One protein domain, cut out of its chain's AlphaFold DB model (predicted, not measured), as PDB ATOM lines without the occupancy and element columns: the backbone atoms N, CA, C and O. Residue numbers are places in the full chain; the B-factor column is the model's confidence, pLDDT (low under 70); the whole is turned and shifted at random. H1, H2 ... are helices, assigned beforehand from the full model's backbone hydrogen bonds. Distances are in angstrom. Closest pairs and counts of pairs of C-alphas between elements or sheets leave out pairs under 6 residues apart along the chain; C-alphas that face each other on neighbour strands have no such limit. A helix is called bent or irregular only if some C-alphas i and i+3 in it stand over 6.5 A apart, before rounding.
ATOM      1  N   GLY A  49     -36.160  27.905  95.394       46.19
ATOM      2  CA  GLY A  49     -35.741  28.366  94.058       46.19
ATOM      3  C   GLY A  49     -36.513  29.510  93.391       46.19
ATOM      4  O   GLY A  49     -36.490  29.621  92.172       46.19
ATOM      5  N   THR A  50     -37.193  30.365  94.151       50.19
ATOM      6  CA  THR A  50     -37.865  31.556  93.608       50.19
ATOM      7  C   THR A  50     -37.228  32.831  94.151       50.19
ATOM      8  O   THR A  50     -36.875  33.716  93.379       50.19
ATOM      9  N   THR A  51     -36.976  32.919  95.459       49.72
ATOM     10  CA  THR A  51     -36.441  34.145  96.078       49.72
ATOM     11  C   THR A  51     -34.960  34.373  95.756       49.72
ATOM     12  O   THR A  51     -34.568  35.505  95.477       49.72
ATOM     13  N   GLY A  52     -34.143  33.311  95.734       53.97
ATOM     14  CA  GLY A  52     -32.726  33.398  95.348       53.97
ATOM     15  C   GLY A  52     -32.539  33.769  93.874       53.97
ATOM     16  O   GLY A  52     -31.734  34.637  93.547       53.97
ATOM     17  N   SER A  53     -33.360  33.188  92.998       69.75
ATOM     18  CA  SER A  53     -33.361  33.476  91.562       69.75
ATOM     19  C   SER A  53     -33.894  34.876  91.246       69.75
ATOM     20  O   SER A  53     -33.324  35.556  90.404       69.75
ATOM     21  N   ILE A  54     -34.907  35.383  91.964       74.44
ATOM     22  CA  ILE A  54     -35.356  36.781  91.806       74.44
ATOM     23  C   ILE A  54     -34.262  37.755  92.246       74.44
ATOM     24  O   ILE A  54     -33.956  38.694  91.517       74.44
ATOM     25  N   ALA A  55     -33.643  37.535  93.410       76.50
ATOM     26  CA  ALA A  55     -32.543  38.382  93.867       76.50
ATOM     27  C   ALA A  55     -31.384  38.392  92.855       76.50
ATOM     28  O   ALA A  55     -30.825  39.452  92.587       76.50
ATOM     29  N   HIS A  56     -31.083  37.245  92.237       78.62
ATOM     30  CA  HIS A  56     -30.077  37.136  91.183       78.62
ATOM     31  C   HIS A  56     -30.473  37.881  89.901       78.62
ATOM     32  O   HIS A  56     -29.685  38.679  89.393       78.62
ATOM     33  N   ILE A  57     -31.702  37.686  89.408       81.00
ATOM     34  CA  ILE A  57     -32.248  38.396  88.240       81.00
ATOM     35  C   ILE A  57     -32.178  39.916  88.455       81.00
ATOM     36  O   ILE A  57     -31.817  40.659  87.546       81.00
ATOM     37  N   MET A  58     -32.482  40.387  89.668       82.56
ATOM     38  CA  MET A  58     -32.506  41.815  89.996       82.56
ATOM     39  C   MET A  58     -31.139  42.396  90.382       82.56
ATOM     40  O   MET A  58     -31.003  43.622  90.432       82.56
ATOM     41  N   ALA A  59     -30.127  41.553  90.624       82.81
ATOM     42  CA  ALA A  59     -28.806  41.969  91.098       82.81
ATOM     43  C   ALA A  59     -28.105  42.943  90.143       82.81
ATOM     44  O   ALA A  59     -27.325  43.790  90.576       82.81
ATOM     45  N   SER A  60     -28.390  42.849  88.844       84.75
ATOM     46  CA  SER A  60     -27.853  43.767  87.847       84.75
ATOM     47  C   SER A  60     -28.821  43.949  86.684       84.75
ATOM     48  O   SER A  60     -29.656  43.088  86.398       84.75
ATOM     49  N   LYS A  61     -28.671  45.065  85.966       84.38
ATOM     50  CA  LYS A  61     -29.401  45.309  84.719       84.38
ATOM     51  C   LYS A  61     -29.158  44.186  83.709       84.38
ATOM     52  O   LYS A  61     -30.083  43.759  83.027       84.38
ATOM     53  N   GLN A  62     -27.919  43.703  83.622       85.31
ATOM     54  CA  GLN A  62     -27.542  42.642  82.689       85.31
ATOM     55  C   GLN A  62     -28.221  41.313  83.028       85.31
ATOM     56  O   GLN A  62     -28.705  40.641  82.123       85.31
ATOM     57  N   ASN A  63     -28.355  40.977  84.314       85.19
ATOM     58  CA  ASN A  63     -29.071  39.775  84.746       85.19
ATOM     59  C   ASN A  63     -30.559  39.859  84.382       85.19
ATOM     60  O   ASN A  63     -31.137  38.892  83.888       85.19
ATOM     61  N   TYR A  64     -31.168  41.038  84.531       83.81
ATOM     62  CA  TYR A  64     -32.553  41.252  84.121       83.81
ATOM     63  C   TYR A  64     -32.739  41.168  82.600       83.81
ATOM     64  O   TYR A  64     -33.690  40.557  82.118       83.81
ATOM     65  N   ILE A  65     -31.813  41.734  81.821       87.31
ATOM     66  CA  ILE A  65     -31.825  41.620  80.357       87.31
ATOM     67  C   ILE A  65     -31.637  40.159  79.923       87.31
ATOM     68  O   ILE A  65     -32.317  39.711  79.001       87.31
ATOM     69  N   ALA A  66     -30.757  39.397  80.575       85.62
ATOM     70  CA  ALA A  66     -30.577  37.971  80.304       85.62
ATOM     71  C   ALA A  66     -31.865  37.180  80.587       85.62
ATOM     72  O   ALA A  66     -32.308  36.398  79.742       85.62
ATOM     73  N   PHE A  67     -32.529  37.469  81.709       83.62
ATOM     74  CA  PHE A  67     -33.836  36.908  82.041       83.62
ATOM     75  C   PHE A  67     -34.889  37.221  80.964       83.62
ATOM     76  O   PHE A  67     -35.557  36.309  80.473       83.62
ATOM     77  N   LEU A  68     -34.993  38.479  80.518       85.06
ATOM     78  CA  LEU A  68     -35.898  38.864  79.430       85.06
ATOM     79  C   LEU A  68     -35.570  38.145  78.112       85.06
ATOM     80  O   LEU A  68     -36.476  37.687  77.420       85.06
ATOM     81  N   ASN A  69     -34.292  37.991  77.759       85.81
ATOM     82  CA  ASN A  69     -33.897  37.250  76.558       85.81
ATOM     83  C   ASN A  69     -34.290  35.769  76.638       85.81
ATOM     84  O   ASN A  69     -34.746  35.196  75.646       85.81
ATOM     85  N   CYS A  70     -34.184  35.155  77.816       83.75
ATOM     86  CA  CYS A  70     -34.682  33.802  78.028       83.75
ATOM     87  C   CYS A  70     -36.210  33.731  77.868       83.75
ATOM     88  O   CYS A  70     -36.708  32.869  77.140       83.75
ATOM     89  N   LEU A  71     -36.960  34.681  78.442       81.19
ATOM     90  CA  LEU A  71     -38.415  34.774  78.258       81.19
ATOM     91  C   LEU A  71     -38.810  34.934  76.786       81.19
ATOM     92  O   LEU A  71     -39.754  34.291  76.329       81.19
ATOM     93  N   LYS A  72     -38.066  35.740  76.020       83.56
ATOM     94  CA  LYS A  72     -38.252  35.885  74.570       83.56
ATOM     95  C   LYS A  72     -38.099  34.545  73.848       83.56
ATOM     96  O   LYS A  72     -38.899  34.240  72.970       83.56
ATOM     97  N   GLY A  73     -37.114  33.732  74.234       79.19
ATOM     98  CA  GLY A  73     -36.914  32.387  73.682       79.19
ATOM     99  C   GLY A  73     -38.032  31.399  74.032       79.19
ATOM    100  O   GLY A  73     -38.253  30.438  73.299       79.19
ATOM    101  N   LYS A  74     -38.756  31.638  75.132       78.12
ATOM    102  CA  LYS A  74     -39.925  30.848  75.550       78.12
ATOM    103  C   LYS A  74     -41.251  31.384  75.003       78.12
ATOM    104  O   LYS A  74     -42.257  30.685  75.089       78.12
ATOM    105  N   GLN A  75     -41.271  32.589  74.431       76.81
ATOM    106  CA  GLN A  75     -42.469  33.150  73.819       76.81
ATOM    107  C   GLN A  75     -42.789  32.477  72.485       76.81
ATOM    108  O   GLN A  75     -41.952  32.389  71.585       76.81
ATOM    109  N   THR A  76     -44.038  32.046  72.345       75.56
ATOM    110  CA  THR A  76     -44.546  31.376  71.141       75.56
ATOM    111  C   THR A  76     -45.190  32.352  70.163       75.56
ATOM    112  O   THR A  76     -45.284  32.054  68.975       75.56
ATOM    113  N   THR A  77     -45.589  33.537  70.635       79.06
ATOM    114  CA  THR A  77     -46.220  34.571  69.810       79.06
ATOM    115  C   THR A  77     -45.208  35.625  69.367       79.06
ATOM    116  O   THR A  77     -44.379  36.088  70.152       79.06
ATOM    117  N   GLU A  78     -45.291  36.049  68.105       82.88
ATOM    118  CA  GLU A  78     -44.445  37.127  67.570       82.88
ATOM    119  C   GLU A  78     -44.696  38.464  68.287       82.88
ATOM    120  O   GLU A  78     -43.765  39.230  68.536       82.88
ATOM    121  N   GLU A  79     -45.939  38.722  68.700       79.44
ATOM    122  CA  GLU A  79     -46.297  39.908  69.482       79.44
ATOM    123  C   GLU A  79     -45.675  39.883  70.886       79.44
ATOM    124  O   GLU A  79     -45.097  40.881  71.323       79.44
ATOM    125  N   GLY A  80     -45.689  38.725  71.556       75.19
ATOM    126  CA  GLY A  80     -45.014  38.530  72.838       75.19
ATOM    127  C   GLY A  80     -43.503  38.742  72.736       75.19
ATOM    128  O   GLY A  80     -42.926  39.452  73.561       75.19
ATOM    129  N   LYS A  81     -42.857  38.205  71.691       79.69
ATOM    130  CA  LYS A  81     -41.424  38.432  71.431       79.69
ATOM    131  C   LYS A  81     -41.115  39.914  71.211       79.69
ATOM    132  O   LYS A  81     -40.202  40.439  71.844       79.69
ATOM    133  N   LYS A  82     -41.903  40.600  70.375       82.00
ATOM    134  CA  LYS A  82     -41.735  42.031  70.078       82.00
ATOM    135  C   LYS A  82     -41.900  42.903  71.325       82.00
ATOM    136  O   LYS A  82     -41.154  43.863  71.499       82.00
ATOM    137  N   ASN A  83     -42.842  42.564  72.202       80.19
ATOM    138  CA  ASN A  83     -43.049  43.270  73.465       80.19
ATOM    139  C   ASN A  83     -41.850  43.089  74.417       80.19
ATOM    140  O   ASN A  83     -41.356  44.052  75.003       80.19
ATOM    141  N   ILE A  84     -41.304  41.872  74.512       82.31
ATOM    142  CA  ILE A  84     -40.091  41.624  75.302       82.31
ATOM    143  C   ILE A  84     -38.878  42.369  74.711       82.31
ATOM    144  O   ILE A  84     -38.126  42.980  75.465       82.31
ATOM    145  N   ASP A  85     -38.718  42.414  73.383       85.50
ATOM    146  CA  ASP A  85     -37.673  43.219  72.721       85.50
ATOM    147  C   ASP A  85     -37.795  44.720  73.038       85.50
ATOM    148  O   ASP A  85     -36.790  45.400  73.277       85.50
ATOM    149  N   GLN A  86     -39.019  45.252  73.092       85.56
ATOM    150  CA  GLN A  86     -39.260  46.636  73.508       85.56
ATOM    151  C   GLN A  86     -38.839  46.874  74.963       85.56
ATOM    152  O   GLN A  86     -38.214  47.895  75.253       85.56
ATOM    153  N   GLN A  87     -39.112  45.930  75.869       82.06
ATOM    154  CA  GLN A  87     -38.672  46.025  77.264       82.06
ATOM    155  C   GLN A  87     -37.150  45.952  77.399       82.06
ATOM    156  O   GLN A  87     -36.567  46.765  78.115       82.06
ATOM    157  N   ILE A  88     -36.491  45.043  76.673       85.50
ATOM    158  CA  ILE A  88     -35.023  44.959  76.632       85.50
ATOM    159  C   ILE A  88     -34.436  46.287  76.146       85.50
ATOM    160  O   ILE A  88     -33.498  46.804  76.756       85.50
ATOM    161  N   THR A  89     -35.010  46.875  75.094       86.94
ATOM    162  CA  THR A  89     -34.571  48.168  74.551       86.94
ATOM    163  C   THR A  89     -34.736  49.287  75.579       86.94
ATOM    164  O   THR A  89     -33.795  50.042  75.820       86.94
ATOM    165  N   ALA A  90     -35.897  49.369  76.233       84.00
ATOM    166  CA  ALA A  90     -36.176  50.382  77.249       84.00
ATOM    167  C   ALA A  90     -35.234  50.262  78.456       84.00
ATOM    168  O   ALA A  90     -34.705  51.262  78.935       84.00
ATOM    169  N   ILE A  91     -34.969  49.040  78.922       81.56
ATOM    170  CA  ILE A  91     -34.076  48.795  80.061       81.56
ATOM    171  C   ILE A  91     -32.618  49.023  79.687       81.56
ATOM    172  O   ILE A  91     -31.861  49.538  80.502       81.56
ATOM    173  N   SER A  92     -32.220  48.734  78.449       85.12
ATOM    174  CA  SER A  92     -30.867  49.034  77.965       85.12
ATOM    175  C   SER A  92     -30.557  50.535  77.989       85.12
ATOM    176  O   SER A  92     -29.399  50.910  78.164       85.12
ATOM    177  N   GLN A  93     -31.580  51.390  77.875       84.81
ATOM    178  CA  GLN A  93     -31.452  52.845  78.015       84.81
ATOM    179  C   GLN A  93     -31.390  53.318  79.475       84.81
ATOM    180  O   GLN A  93     -31.046  54.473  79.725       84.81
ATOM    181  N   VAL A  94     -31.695  52.454  80.449       79.62
ATOM    182  CA  VAL A  94     -31.566  52.785  81.869       79.62
ATOM    183  C   VAL A  94     -30.079  52.784  82.258       79.62
ATOM    184  O   VAL A  94     -29.387  51.767  82.090       79.62
ATOM    185  N   PRO A  95     -29.565  53.891  82.825       83.94
ATOM    186  CA  PRO A  95     -28.220  53.923  83.389       83.94
ATOM    187  C   PRO A  95     -28.096  52.925  84.544       83.94
ATOM    188  O   PRO A  95     -28.994  52.834  85.379       83.94
ATOM    189  N   ASP A  96     -26.968  52.225  84.666       77.06
ATOM    190  CA  ASP A  96     -26.757  51.256  85.757       77.06
ATOM    191  C   ASP A  96     -26.874  51.898  87.153       77.06
ATOM    192  O   ASP A  96     -27.414  51.290  88.074       77.06
ATOM    193  N   ALA A  97     -26.486  53.171  87.290       79.44
ATOM    194  CA  ALA A  97     -26.690  53.947  88.516       79.44
ATOM    195  C   ALA A  97     -28.179  54.112  88.886       79.44
ATOM    196  O   ALA A  97     -28.532  54.167  90.061       79.44
ATOM    197  N   SER A  98     -29.064  54.170  87.888       83.25
ATOM    198  CA  SER A  98     -30.514  54.235  88.084       83.25
ATOM    199  C   SER A  98     -31.128  52.855  88.317       83.25
ATOM    200  O   SER A  98     -32.151  52.768  88.990       83.25
ATOM    201  N   TRP A  99     -30.504  51.780  87.816       79.19
ATOM    202  CA  TRP A  99     -30.982  50.408  88.010       79.19
ATOM    203  C   TRP A  99     -31.121  50.052  89.491       79.19
ATOM    204  O   TRP A  99     -32.168  49.559  89.897       79.19
ATOM    205  N   ALA A 100     -30.121  50.383  90.312       75.25
ATOM    206  CA  ALA A 100     -30.155  50.127  91.754       75.25
ATOM    207  C   ALA A 100     -31.341  50.807  92.469       75.25
ATOM    208  O   ALA A 100     -31.791  50.331  93.508       75.25
ATOM    209  N   ILE A 101     -31.861  51.902  91.905       77.62
ATOM    210  CA  ILE A 101     -32.992  52.658  92.453       77.62
ATOM    211  C   ILE A 101     -34.322  52.054  91.989       77.62
ATOM    212  O   ILE A 101     -35.269  51.962  92.769       77.62
ATOM    213  N   ILE A 102     -34.408  51.650  90.719       75.25
ATOM    214  CA  ILE A 102     -35.672  51.230  90.101       75.25
ATOM    215  C   ILE A 102     -35.894  49.715  90.116       75.25
ATOM    216  O   ILE A 102     -37.022  49.280  89.899       75.25
ATOM    217  N   SER A 103     -34.867  48.905  90.383       74.62
ATOM    218  CA  SER A 103     -34.937  47.436  90.366       74.62
ATOM    219  C   SER A 103     -36.041  46.899  91.282       74.62
ATOM    220  O   SER A 103     -36.785  46.007  90.898       74.62
ATOM    221  N   SER A 104     -36.265  47.507  92.445       70.25
ATOM    222  CA  SER A 104     -37.373  47.154  93.346       70.25
ATOM    223  C   SER A 104     -38.759  47.250  92.687       70.25
ATOM    224  O   SER A 104     -39.643  46.450  92.987       70.25
ATOM    225  N   THR A 105     -38.936  48.174  91.737       74.88
ATOM    226  CA  THR A 105     -40.183  48.339  90.968       74.88
ATOM    227  C   THR A 105     -40.380  47.204  89.964       74.88
ATOM    228  O   THR A 105     -41.512  46.860  89.647       74.88
ATOM    229  N   TYR A 106     -39.289  46.604  89.479       73.56
ATOM    230  CA  TYR A 106     -39.326  45.480  88.543       73.56
ATOM    231  C   TYR A 106     -39.370  44.116  89.238       73.56
ATOM    232  O   TYR A 106     -39.854  43.144  88.658       73.56
ATOM    233  N   ALA A 107     -38.923  44.037  90.494       71.12
ATOM    234  CA  ALA A 107     -38.940  42.809  91.283       71.12
ATOM    235  C   ALA A 107     -40.365  42.266  91.497       71.12
ATOM    236  O   ALA A 107     -40.571  41.052  91.511       71.12
ATOM    237  N   SER A 108     -41.361  43.151  91.604       68.94
ATOM    238  CA  SER A 108     -42.776  42.773  91.711       68.94
ATOM    239  C   SER A 108     -43.301  42.082  90.448       68.94
ATOM    240  O   SER A 108     -44.130  41.181  90.561       68.94
ATOM    241  N   PHE A 109     -42.783  42.428  89.262       67.75
ATOM    242  CA  PHE A 109     -43.133  41.743  88.013       67.75
ATOM    243  C   PHE A 109     -42.590  40.320  87.980       67.75
ATOM    244  O   PHE A 109     -43.346  39.390  87.726       67.75
ATOM    245  N   VAL A 110     -41.310  40.136  88.307       66.88
ATOM    246  CA  VAL A 110     -40.675  38.804  88.332       66.88
ATOM    247  C   VAL A 110     -41.295  37.907  89.413       66.88
ATOM    248  O   VAL A 110     -41.361  36.691  89.258       66.88
ATOM    249  N   SER A 111     -41.800  38.511  90.492       65.06
ATOM    250  CA  SER A 111     -42.478  37.809  91.591       65.06
ATOM    251  C   SER A 111     -43.943  37.456  91.302       65.06
ATOM    252  O   SER A 111     -44.573  36.796  92.129       65.06
ATOM    253  N   SER A 112     -44.505  37.903  90.174       65.06
ATOM    254  CA  SER A 112     -45.871  37.554  89.770       65.06
ATOM    255  C   SER A 112     -45.973  36.061  89.453       65.06
ATOM    256  O   SER A 112     -45.025  35.471  88.933       65.06
ATOM    257  N   ASP A 113     -47.122  35.444  89.729       61.72
ATOM    258  CA  ASP A 113     -47.336  34.005  89.523       61.72
ATOM    259  C   ASP A 113     -47.089  33.567  88.071       61.72
ATOM    260  O   ASP A 113     -46.592  32.472  87.838       61.72
ATOM    261  N   VAL A 114     -47.293  34.475  87.111       62.28
ATOM    262  CA  VAL A 114     -46.992  34.282  85.682       62.28
ATOM    263  C   VAL A 114     -45.499  34.043  85.419       62.28
ATOM    264  O   VAL A 114     -45.128  33.306  84.508       62.28
ATOM    265  N   TYR A 115     -44.623  34.670  86.207       64.00
ATOM    266  CA  TYR A 115     -43.173  34.585  86.033       64.00
ATOM    267  C   TYR A 115     -42.513  33.634  87.023       64.00
ATOM    268  O   TYR A 115     -41.435  33.128  86.717       64.00
ATOM    269  N   LYS A 116     -43.154  33.314  88.154       65.12
ATOM    270  CA  LYS A 116     -42.626  32.356  89.139       65.12
ATOM    271  C   LYS A 116     -42.274  30.998  88.537       65.12
ATOM    272  O   LYS A 116     -41.283  30.413  88.958       65.12
ATOM    273  N   GLU A 117     -43.039  30.514  87.561       64.38
ATOM    274  CA  GLU A 117     -42.757  29.242  86.877       64.38
ATOM    275  C   GLU A 117     -41.583  29.341  85.889       64.38
ATOM    276  O   GLU A 117     -40.921  28.349  85.592       64.38
ATOM    277  N   LEU A 118     -41.279  30.549  85.410       67.56
ATOM    278  CA  LEU A 118     -40.216  30.820  84.437       67.56
ATOM    279  C   LEU A 118     -38.902  31.245  85.105       67.56
ATOM    280  O   LEU A 118     -37.832  31.043  84.537       67.56
ATOM    281  N   VAL A 119     -38.958  31.777  86.326       69.06
ATOM    282  CA  VAL A 119     -37.800  32.104  87.173       69.06
ATOM    283  C   VAL A 119     -36.833  30.925  87.374       69.06
ATOM    284  O   VAL A 119     -35.644  31.132  87.161       69.06
ATOM    285  N   PRO A 120     -37.257  29.690  87.705       67.38
ATOM    286  CA  PRO A 120     -36.323  28.567  87.836       67.38
ATOM    287  C   PRO A 120     -35.713  28.117  86.497       67.38
ATOM    288  O   PRO A 120     -34.706  27.418  86.490       67.38
ATOM    289  N   VAL A 121     -36.305  28.510  85.363       70.38
ATOM    290  CA  VAL A 121     -35.828  28.160  84.014       70.38
ATOM    291  C   VAL A 121     -34.893  29.232  83.444       70.38
ATOM    292  O   VAL A 121     -33.970  28.908  82.705       70.38
ATOM    293  N   CYS A 122     -35.141  30.503  83.772       74.62
ATOM    294  CA  CYS A 122     -34.479  31.669  83.181       74.62
ATOM    295  C   CYS A 122     -33.678  32.526  84.181       74.62
ATOM    296  O   CYS A 122     -33.064  33.505  83.768       74.62
ATOM    297  N   GLY A 123     -33.732  32.219  85.478       60.53
ATOM    298  CA  GLY A 123     -33.133  32.989  86.578       60.53
ATOM    299  C   GLY A 123     -31.909  32.338  87.219       60.53
ATOM    300  O   GLY A 123     -31.706  32.512  88.424       60.53
ATOM    301  N   VAL A 124     -31.166  31.554  86.436       54.53
ATOM    302  CA  VAL A 124     -29.922  30.855  86.802       54.53
ATOM    303  C   VAL A 124     -28.702  31.539  86.213       54.53
ATOM    304  O   VAL A 124     -28.789  31.974  85.043       54.53
TER     305      VAL A 124
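This is residues 49 to 124 of the 124 residues of an uncharacterized protein of bacterium (Candidatus Blackallbacteria) CG17_big_fil_post_rev_8_21_14_2_50_48_46 (UniProt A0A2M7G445). Two long helices, H3 and H2, fold back side by side as a hairpin, with H3 along one side of H2. On the side of H2 away from H3, the short H1 stands off the residue 61 end of H2 at a steep angle of 74 degrees and the short H6 packs on residues 66 to 71 of H2, while H4 runs past H1 at a steep tilt and the chain turns back from it through the short H5 to H6. The printed part has 76 residues with six named helices, H1 to H6 in chain order, and no named strand; its class is all helix. It is compact, with a radius of gyration of the C-alphas of 11.7 A, and spans 33 by 29 by 17 A.

Find C-alpha 78 at (-44.445, 37.127, 67.570); from there H3, residues 78 to 92, runs 20.8 A to C-alpha 92 at (-30.867, 49.034, 77.965). Before it, H2 is residues 61 to 74, 20.1 A long. H1, residues 51 to 58, begins at (-36.441, 34.145, 96.078) and is 10.6 A long. After H3, look for H4 at residues 96 to 110, 18.9 A long; it is irregular, with C-alphas 101 and 104 lying 7.1 A apart. H5 is residues 113 to 116, 5.0 A, and H6 is residues 119 to 122, 5.2 A, ending at (-34.479, 31.669, 83.181).

Begin with H3, which touches H2; their closest C-alphas, Lys 72 and Lys 81, are 5.1 A apart. The two form a helical hairpin and run opposite ways at a shallow tilt of 6 degrees. H2 and H1 touch only at the corner by their link, with C-alphas 57 and 63 closest at 4.9 A, and are about perpendicular at 74 degrees. H2 also touches H6, with residues 66 to 71 alone; the closest C-alphas, Phe 67 and Cys 122, are 5.4 A apart. H1 touches H4, closest at the C-alphas of Met 58 and Ser 103, 6.1 A, at a steep tilt of 43 degrees, opposite ways. H1 and H6 only just touch, with 3 pairs of C-alphas within 8 A, the closest Ser 53 and Val 119 at 6.4 A. H5 touches no helix, and H3 and H4 are apart. In H1, H2 and H3 every O i to N i+4 pair is within hydrogen-bond range; in H4 it is 4 of 11, beside 7 of 12 O i to N i+3 pairs, and H5 and H6 are too short for an O i to N i+4 pair.

The C-alphas farthest apart are those of Thr 76 and Ala 97, 33.6 A. The printed part has no cut, and its five links between helices are tight. It ends at Val 124, the chain's last residue, whose C-alpha is 9.6 A from that of Gly 49. The mean pLDDT of the printed part is 75.6; look for values under 70 at residues 49 to 53, 108 to 120 and 123 to 124.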